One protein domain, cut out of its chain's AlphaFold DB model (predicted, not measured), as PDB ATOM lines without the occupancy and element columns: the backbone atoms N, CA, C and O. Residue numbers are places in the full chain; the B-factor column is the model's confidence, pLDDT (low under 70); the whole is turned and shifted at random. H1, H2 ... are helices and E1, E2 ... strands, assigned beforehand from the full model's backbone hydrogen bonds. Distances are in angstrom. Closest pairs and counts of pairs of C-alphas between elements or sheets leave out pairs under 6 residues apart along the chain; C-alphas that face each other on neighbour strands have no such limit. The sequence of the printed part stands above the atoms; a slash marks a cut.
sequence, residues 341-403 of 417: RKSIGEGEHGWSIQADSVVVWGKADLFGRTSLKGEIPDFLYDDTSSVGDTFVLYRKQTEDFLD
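AT A GLANCE: This is residues 341 to 403 of the 417 residues of an uncharacterized protein of Dehalococcoidia bacterium (UniProt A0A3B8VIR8). With little regular structure, this is a small antiparallel sheet, E1 - E2 - E3, with a wide loop, residues 363 to 389, swinging out from E2 and folding back to E3, and short H1 at E3's end. The sheet is a meander, each strand the antiparallel neighbour of the one before. The printed 63 residues, mixed in class with 24 in named elements, run E1, E2, E3, H1, compact with radius of gyration of the C-alphas 11.5 A, spanning 32 by 26 by 23 A.

IN THESE COORDINATES: Find C-alpha 349 at (9.211, 39.368, -14.173); E1 runs 16.5 A to residue 354. E2, residues 357 to 362, spans 16.6 A; E3, 390 to 394, 13.5 A. H1, 395 to 401, runs 9.8 A to (0.275, 51.935, -29.802).

HOW THE PARTS SIT: Hairpin E1 and E2 has N 352 and O 359 within hydrogen-bond range, 2.9 A; hairpin E2 and E3, N 360 and O 391, 2.8 A. H1, each O i to N i+4 pair within range, only grazes the sheet with residues 395 to 398.

THE WHOLE: The C-alphas of Ala 355 and Phe 367 are farthest apart, 33.0 A. The printed part has no cut; the E2 to E3 link is long, and its residues 363 to 375 have pLDDT under 70.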
ATOM      1  N   ARG A 341       2.582  44.072 -10.906       91.00
ATOM      2  CA  ARG A 341       3.138  44.060  -9.551       91.00
ATOM      3  C   ARG A 341       3.114  45.468  -8.973       91.00
ATOM      4  O   ARG A 341       3.235  46.456  -9.696       91.00
ATOM      5  N   LYS A 342       2.958  45.575  -7.651       87.19
ATOM      6  CA  LYS A 342       2.883  46.891  -6.993       87.19
ATOM      7  C   LYS A 342       4.256  47.547  -6.927       87.19
ATOM      8  O   LYS A 342       4.357  48.754  -7.130       87.19
ATOM      9  N   SER A 343       5.293  46.747  -6.696       86.00
ATOM     10  CA  SER A 343       6.669  47.218  -6.557       86.00
ATOM     11  C   SER A 343       7.539  46.718  -7.707       86.00
ATOM     12  O   SER A 343       7.428  45.569  -8.127       86.00
ATOM     13  N   ILE A 344       8.431  47.579  -8.200       84.50
ATOM     14  CA  ILE A 344       9.423  47.195  -9.215       84.50
ATOM     15  C   ILE A 344      10.373  46.147  -8.629       84.50
ATOM     16  O   ILE A 344      10.818  46.280  -7.489       84.50
ATOM     17  N   GLY A 345      10.678  45.112  -9.412       79.62
ATOM     18  CA  GLY A 345      11.543  44.004  -8.997       79.62
ATOM     19  C   GLY A 345      10.844  42.954  -8.125       79.62
ATOM     20  O   GLY A 345      11.491  42.024  -7.650       79.62
ATOM     21  N   GLU A 346       9.531  43.075  -7.909       83.69
ATOM     22  CA  GLU A 346       8.738  42.050  -7.233       83.69
ATOM     23  C   GLU A 346       8.547  40.836  -8.160       83.69
ATOM     24  O   GLU A 346       7.778  40.874  -9.120       83.69
ATOM     25  N   GLY A 347       9.252  39.742  -7.867       80.19
ATOM     26  CA  GLY A 347       9.247  38.526  -8.686       80.19
ATOM     27  C   GLY A 347      10.252  38.560  -9.843       80.19
ATOM     28  O   GLY A 347      10.986  39.526 -10.031       80.19
ATOM     29  N   GLU A 348      10.315  37.469 -10.608       78.25
ATOM     30  CA  GLU A 348      11.295  37.318 -11.697       78.25
ATOM     31  C   GLU A 348      10.981  38.174 -12.925       78.25
ATOM     32  O   GLU A 348      11.897  38.588 -13.635       78.25
ATOM     33  N   HIS A 349       9.700  38.461 -13.149       84.44
ATOM     34  CA  HIS A 349       9.211  39.368 -14.173       84.44
ATOM     35  C   HIS A 349       7.955  40.092 -13.682       84.44
ATOM     36  O   HIS A 349       7.213  39.580 -12.835       84.44
ATOM     37  N   GLY A 350       7.692  41.266 -14.240       88.44
ATOM     38  CA  GLY A 350       6.481  42.015 -13.953       88.44
ATOM     39  C   GLY A 350       6.462  43.386 -14.604       88.44
ATOM     40  O   GLY A 350       7.410  43.796 -15.275       88.44
ATOM     41  N   TRP A 351       5.358  44.096 -14.398       92.25
ATOM     42  CA  TRP A 351       5.244  45.499 -14.768       92.25
ATOM     43  C   TRP A 351       4.518  46.310 -13.694       92.25
ATOM     44  O   TRP A 351       3.692  45.787 -12.944       92.25
ATOM     45  N   SER A 352       4.828  47.602 -13.622       92.50
ATOM     46  CA  SER A 352       4.186  48.573 -12.735       92.50
ATOM     47  C   SER A 352       4.048  49.930 -13.430       92.50
ATOM     48  O   SER A 352       4.656  50.174 -14.471       92.50
ATOM     49  N   ILE A 353       3.232  50.820 -12.868       91.50
ATOM     50  CA  ILE A 353       3.024  52.180 -13.381       91.50
ATOM     51  C   ILE A 353       3.681  53.170 -12.431       91.50
ATOM     52  O   ILE A 353       3.437  53.132 -11.224       91.50
ATOM     53  N   GLN A 354       4.444  54.103 -12.990       86.69
ATOM     54  CA  GLN A 354       4.982  55.256 -12.281       86.69
ATOM     55  C   GLN A 354       4.592  56.532 -13.022       86.69
ATOM     56  O   GLN A 354       5.211  56.890 -14.014       86.69
ATOM     57  N   ALA A 355       3.564  57.231 -12.533       84.69
ATOM     58  CA  ALA A 355       3.046  58.450 -13.161       84.69
ATOM     59  C   ALA A 355       2.786  58.273 -14.679       84.69
ATOM     60  O   ALA A 355       1.820  57.600 -15.063       84.69
ATOM     61  N   ASP A 356       3.664  58.845 -15.508       88.00
ATOM     62  CA  ASP A 356       3.600  58.856 -16.972       88.00
ATOM     63  C   ASP A 356       4.417  57.738 -17.638       88.00
ATOM     64  O   ASP A 356       4.516  57.688 -18.867       88.00
ATOM     65  N   SER A 357       4.986  56.818 -16.857       91.19
ATOM     66  CA  SER A 357       5.749  55.683 -17.362       91.19
ATOM     67  C   SER A 357       5.188  54.335 -16.919       91.19
ATOM     68  O   SER A 357       4.516  54.191 -15.890       91.19
ATOM     69  N   VAL A 358       5.463  53.324 -17.737       91.06
ATOM     70  CA  VAL A 358       5.218  51.916 -17.427       91.06
ATOM     71  C   VAL A 358       6.574  51.238 -17.324       91.06
ATOM     72  O   VAL A 358       7.333  51.210 -18.288       91.06
ATOM     73  N   VAL A 359       6.891  50.711 -16.147       90.12
ATOM     74  CA  VAL A 359       8.162  50.031 -15.899       90.12
ATOM     75  C   VAL A 359       7.944  48.534 -16.019       90.12
ATOM     76  O   VAL A 359       7.122  47.978 -15.294       90.12
ATOM     77  N   VAL A 360       8.681  47.887 -16.916       88.81
ATOM     78  CA  VAL A 360       8.650  46.443 -17.171       88.81
ATOM     79  C   VAL A 360       9.998  45.853 -16.773       88.81
ATOM     80  O   VAL A 360      11.035  46.418 -17.108       88.81
ATOM     81  N   TRP A 361      10.009  44.722 -16.076       86.31
ATOM     82  CA  TRP A 361      11.236  43.987 -15.774       86.31
ATOM     83  C   TRP A 361      11.070  42.496 -16.031       86.31
ATOM     84  O   TRP A 361       9.971  41.944 -15.933       86.31
ATOM     85  N   GLY A 362      12.180  41.836 -16.335       74.62
ATOM     86  CA  GLY A 362      12.228  40.392 -16.506       74.62
ATOM     87  C   GLY A 362      13.665  39.907 -16.554       74.62
ATOM     88  O   GLY A 362      14.442  40.389 -17.374       74.62
ATOM     89  N   LYS A 363      14.014  38.948 -15.692       62.41
ATOM     90  CA  LYS A 363      15.286  38.228 -15.819       62.41
ATOM     91  C   LYS A 363      15.323  37.484 -17.154       62.41
ATOM     92  O   LYS A 363      14.289  37.007 -17.623       62.41
ATOM     93  N   ALA A 364      16.523  37.354 -17.722       57.91
ATOM     94  CA  ALA A 364      16.803  36.452 -18.837       57.91
ATOM     95  C   ALA A 364      16.052  35.124 -18.665       57.91
ATOM     96  O   ALA A 364      16.156  34.502 -17.603       57.91
ATOM     97  N   ASP A 365      15.330  34.666 -19.691       50.91
ATOM     98  CA  ASP A 365      14.847  33.286 -19.666       50.91
ATOM     99  C   ASP A 365      16.043  32.312 -19.578       50.91
ATOM    100  O   ASP A 365      17.197  32.683 -19.815       50.91
ATOM    101  N   LEU A 366      15.793  31.037 -19.255       31.56
ATOM    102  CA  LEU A 366      16.819  29.973 -19.216       31.56
ATOM    103  C   LEU A 366      17.616  29.827 -20.538       31.56
ATOM    104  O   LEU A 366      18.598  29.088 -20.582       31.56
ATOM    105  N   PHE A 367      17.203  30.529 -21.600       38.62
ATOM    106  CA  PHE A 367      17.803  30.561 -22.930       38.62
ATOM    107  C   PHE A 367      18.478  31.908 -23.273       38.62
ATOM    108  O   PHE A 367      18.950  32.079 -24.397       38.62
ATOM    109  N   GLY A 368      18.575  32.850 -22.328       43.59
ATOM    110  CA  GLY A 368      19.338  34.093 -22.465       43.59
ATOM    111  C   GLY A 368      18.673  35.212 -23.279       43.59
ATOM    112  O   GLY A 368      19.350  36.190 -23.601       43.59
ATOM    113  N   ARG A 369      17.383  35.127 -23.634       52.88
ATOM    114  CA  ARG A 369      16.690  36.197 -24.384       52.88
ATOM    115  C   ARG A 369      16.388  37.377 -23.457       52.88
ATOM    116  O   ARG A 369      15.608  37.240 -22.521       52.88
ATOM    117  N   THR A 370      17.038  38.520 -23.691       52.94
ATOM    118  CA  THR A 370      17.260  39.528 -22.633       52.94
ATOM    119  C   THR A 370      16.945  40.985 -22.951       52.94
ATOM    120  O   THR A 370      17.179  41.816 -22.085       52.94
ATOM    121  N   SER A 371      16.386  41.383 -24.098       57.84
ATOM    122  CA  SER A 371      16.012  42.805 -24.210       57.84
ATOM    123  C   SER A 371      14.799  43.097 -25.080       57.84
ATOM    124  O   SER A 371      14.867  43.056 -26.302       57.84
ATOM    125  N   LEU A 372      13.711  43.539 -24.425       62.47
ATOM    126  CA  LEU A 372      12.587  44.243 -25.067       62.47
ATOM    127  C   LEU A 372      13.056  45.374 -25.988       62.47
ATOM    128  O   LEU A 372      12.399  45.673 -26.978       62.47
ATOM    129  N   LYS A 373      14.197  45.983 -25.655       60.28
ATOM    130  CA  LYS A 373      14.828  47.107 -26.349       60.28
ATOM    131  C   LYS A 373      15.033  46.886 -27.851       60.28
ATOM    132  O   LYS A 373      15.046  47.846 -28.605       60.28
ATOM    133  N   GLY A 374      15.202  45.638 -28.294       59.19
ATOM    134  CA  GLY A 374      15.314  45.294 -29.717       59.19
ATOM    135  C   GLY A 374      14.001  44.855 -30.371       59.19
ATOM    136  O   GLY A 374      14.010  44.451 -31.530       59.19
ATOM    137  N   GLU A 375      12.896  44.850 -29.627       63.94
ATOM    138  CA  GLU A 375      11.658  44.165 -30.010       63.94
ATOM    139  C   GLU A 375      10.442  45.075 -30.144       63.94
ATOM    140  O   GLU A 375       9.441  44.659 -30.731       63.94
ATOM    141  N   ILE A 376      10.510  46.281 -29.587       73.12
ATOM    142  CA  ILE A 376       9.445  47.277 -29.649       73.12
ATOM    143  C   ILE A 376       9.983  48.593 -30.227       73.12
ATOM    144  O   ILE A 376      11.181  48.854 -30.099       73.12
ATOM    145  N   PRO A 377       9.132  49.407 -30.881       76.94
ATOM    146  CA  PRO A 377       9.559  50.675 -31.461       76.94
ATOM    147  C   PRO A 377      10.250  51.603 -30.457       76.94
ATOM    148  O   PRO A 377       9.846  51.690 -29.297       76.94
ATOM    149  N   ASP A 378      11.268  52.325 -30.927       78.06
ATOM    150  CA  ASP A 378      12.099  53.218 -30.109       78.06
ATOM    151  C   ASP A 378      11.298  54.341 -29.433       78.06
ATOM    152  O   ASP A 378      11.539  54.673 -28.276       78.06
ATOM    153  N   PHE A 379      10.271  54.861 -30.106       83.44
ATOM    154  CA  PHE A 379       9.394  55.905 -29.576       83.44
ATOM    155  C   PHE A 379       8.552  55.473 -28.363       83.44
ATOM    156  O   PHE A 379       7.928  56.323 -27.723       83.44
ATOM    157  N   LEU A 380       8.500  54.174 -28.046       85.81
ATOM    158  CA  LEU A 380       7.752  53.669 -26.897       85.81
ATOM    159  C   LEU A 380       8.517  53.771 -25.583       85.81
ATOM    160  O   LEU A 380       7.887  53.638 -24.537       85.81
ATOM    161  N   TYR A 381       9.835  53.985 -25.595       83.81
ATOM    162  CA  TYR A 381      10.637  53.811 -24.389       83.81
ATOM    163  C   TYR A 381      11.720  54.861 -24.174       83.81
ATOM    164  O   TYR A 381      12.238  55.480 -25.100       83.81
ATOM    165  N   ASP A 382      12.062  55.052 -22.903       84.25
ATOM    166  CA  ASP A 382      13.119  55.946 -22.463       84.25
ATOM    167  C   ASP A 382      14.439  55.178 -22.362       84.25
ATOM    168  O   ASP A 382      14.638  54.342 -21.472       84.25
ATOM    169  N   ASP A 383      15.351  55.477 -23.284       76.81
ATOM    170  CA  ASP A 383      16.671  54.859 -23.350       76.81
ATOM    171  C   ASP A 383      17.546  55.163 -22.130       76.81
ATOM    172  O   ASP A 383      18.376  54.344 -21.741       76.81
ATOM    173  N   THR A 384      17.345  56.332 -21.516       80.00
ATOM    174  CA  THR A 384      18.150  56.805 -20.385       80.00
ATOM    175  C   THR A 384      17.719  56.169 -19.071       80.00
ATOM    176  O   THR A 384      18.560  55.859 -18.227       80.00
ATOM    177  N   SER A 385      16.417  55.924 -18.925       79.94
ATOM    178  CA  SER A 385      15.835  55.309 -17.732       79.94
ATOM    179  C   SER A 385      15.815  53.776 -17.793       79.94
ATOM    180  O   SER A 385      15.646  53.121 -16.764       79.94
ATOM    181  N   SER A 386      16.002  53.182 -18.977       76.81
ATOM    182  CA  SER A 386      16.050  51.727 -19.165       76.81
ATOM    183  C   SER A 386      17.455  51.172 -18.896       76.81
ATOM    184  O   SER A 386      18.372  51.354 -19.698       76.81
ATOM    185  N   VAL A 387      17.627  50.454 -17.781       72.75
ATOM    186  CA  VAL A 387      18.922  49.925 -17.318       72.75
ATOM    187  C   VAL A 387      18.815  48.430 -17.005       72.75
ATOM    188  O   VAL A 387      17.969  48.006 -16.219       72.75
ATOM    189  N   GLY A 388      19.724  47.629 -17.572       71.69
ATOM    190  CA  GLY A 388      19.801  46.186 -17.318       71.69
ATOM    191  C   GLY A 388      18.508  45.458 -17.701       71.69
ATOM    192  O   GLY A 388      18.026  45.604 -18.820       71.69
ATOM    193  N   ASP A 389      17.944  44.712 -16.750       73.50
ATOM    194  CA  ASP A 389      16.700  43.939 -16.910       73.50
ATOM    195  C   ASP A 389      15.425  44.784 -16.708       73.50
ATOM    196  O   ASP A 389      14.325  44.237 -16.631       73.50
ATOM    197  N   THR A 390      15.557  46.109 -16.563       79.19
ATOM    198  CA  THR A 390      14.441  47.043 -16.344       79.19
ATOM    199  C   THR A 390      14.277  47.979 -17.534       79.19
ATOM    200  O   THR A 390      15.229  48.602 -18.002       79.19
ATOM    201  N   PHE A 391      13.040  48.102 -17.998       84.56
ATOM    202  CA  PHE A 391      12.660  48.840 -19.187       84.56
ATOM    203  C   PHE A 391      11.570  49.857 -18.864       84.56
ATOM    204  O   PHE A 391      10.562  49.510 -18.249       84.56
ATOM    205  N   VAL A 392      11.766  51.109 -19.271       87.62
ATOM    206  CA  VAL A 392      10.855  52.213 -18.953       87.62
ATOM    207  C   VAL A 392      10.160  52.670 -20.226       87.62
ATOM    208  O   VAL A 392      10.784  53.232 -21.120       87.62
ATOM    209  N   LEU A 393       8.857  52.418 -20.303       90.12
ATOM    210  CA  LEU A 393       8.000  52.792 -21.420       90.12
ATOM    211  C   LEU A 393       7.301  54.121 -21.146       90.12
ATOM    212  O   LEU A 393       6.831  54.355 -20.031       90.12
ATOM    213  N   TYR A 394       7.136  54.952 -22.170       91.88
ATOM    214  CA  TYR A 394       6.252  56.107 -22.096       91.88
ATOM    215  C   TYR A 394       4.798  55.642 -22.148       91.88
ATOM    216  O   TYR A 394       4.350  55.044 -23.132       91.88
ATOM    217  N   ARG A 395       4.037  55.908 -21.083       91.56
ATOM    218  CA  ARG A 395       2.694  55.348 -20.911       91.56
ATOM    219  C   ARG A 395       1.753  55.758 -22.035       91.56
ATOM    220  O   ARG A 395       1.099  54.892 -22.597       91.56
ATOM    221  N   LYS A 396       1.691  57.050 -22.370       92.25
ATOM    222  CA  LYS A 396       0.756  57.563 -23.383       92.25
ATOM    223  C   LYS A 396       1.007  56.925 -24.752       92.25
ATOM    224  O   LYS A 396       0.087  56.393 -25.350       92.25
ATOM    225  N   GLN A 397       2.259  56.914 -25.195       92.25
ATOM    226  CA  GLN A 397       2.674  56.325 -26.465       92.25
ATOM    227  C   GLN A 397       2.402  54.819 -26.494       92.25
ATOM    228  O   GLN A 397       1.987  54.291 -27.519       92.25
ATOM    229  N   THR A 398       2.596  54.134 -25.365       89.62
ATOM    230  CA  THR A 398       2.280  52.705 -25.243       89.62
ATOM    231  C   THR A 398       0.775  52.448 -25.309       89.62
ATOM    232  O   THR A 398       0.351  51.506 -25.967       89.62
ATOM    233  N   GLU A 399      -0.040  53.285 -24.664       92.25
ATOM    234  CA  GLU A 399      -1.505  53.201 -24.736       92.25
ATOM    235  C   GLU A 399      -2.020  53.449 -26.161       92.25
ATOM    236  O   GLU A 399      -2.869  52.694 -26.631       92.25
ATOM    237  N   ASP A 400      -1.475  54.456 -26.851       90.62
ATOM    238  CA  ASP A 400      -1.822  54.783 -28.239       90.62
ATOM    239  C   ASP A 400      -1.405  53.650 -29.199       90.62
ATOM    240  O   ASP A 400      -2.152  53.291 -30.103       90.62
ATOM    241  N   PHE A 401      -0.231  53.043 -28.985       87.12
ATOM    242  CA  PHE A 401       0.275  51.935 -29.802       87.12
ATOM    243  C   PHE A 401      -0.508  50.628 -29.619       87.12
ATOM    244  O   PHE A 401      -0.679  49.879 -30.577       87.12
ATOM    245  N   LEU A 402      -0.972  50.339 -28.401       88.50
ATOM    246  CA  LEU A 402      -1.776  49.148 -28.100       88.50
ATOM    247  C   LEU A 402      -3.280  49.358 -28.321       88.50
ATOM    248  O   LEU A 402      -4.053  48.430 -28.093       88.50
ATOM    249  N   ASP A 403      -3.696  50.574 -28.683       90.25
ATOM    250  CA  ASP A 403      -5.100  50.990 -28.765       90.25
ATOM    251  C   ASP A 403      -5.906  50.653 -27.487       90.25
ATOM    252  O   ASP A 403      -7.055  50.208 -27.518       90.25
TER     253      ASP A 403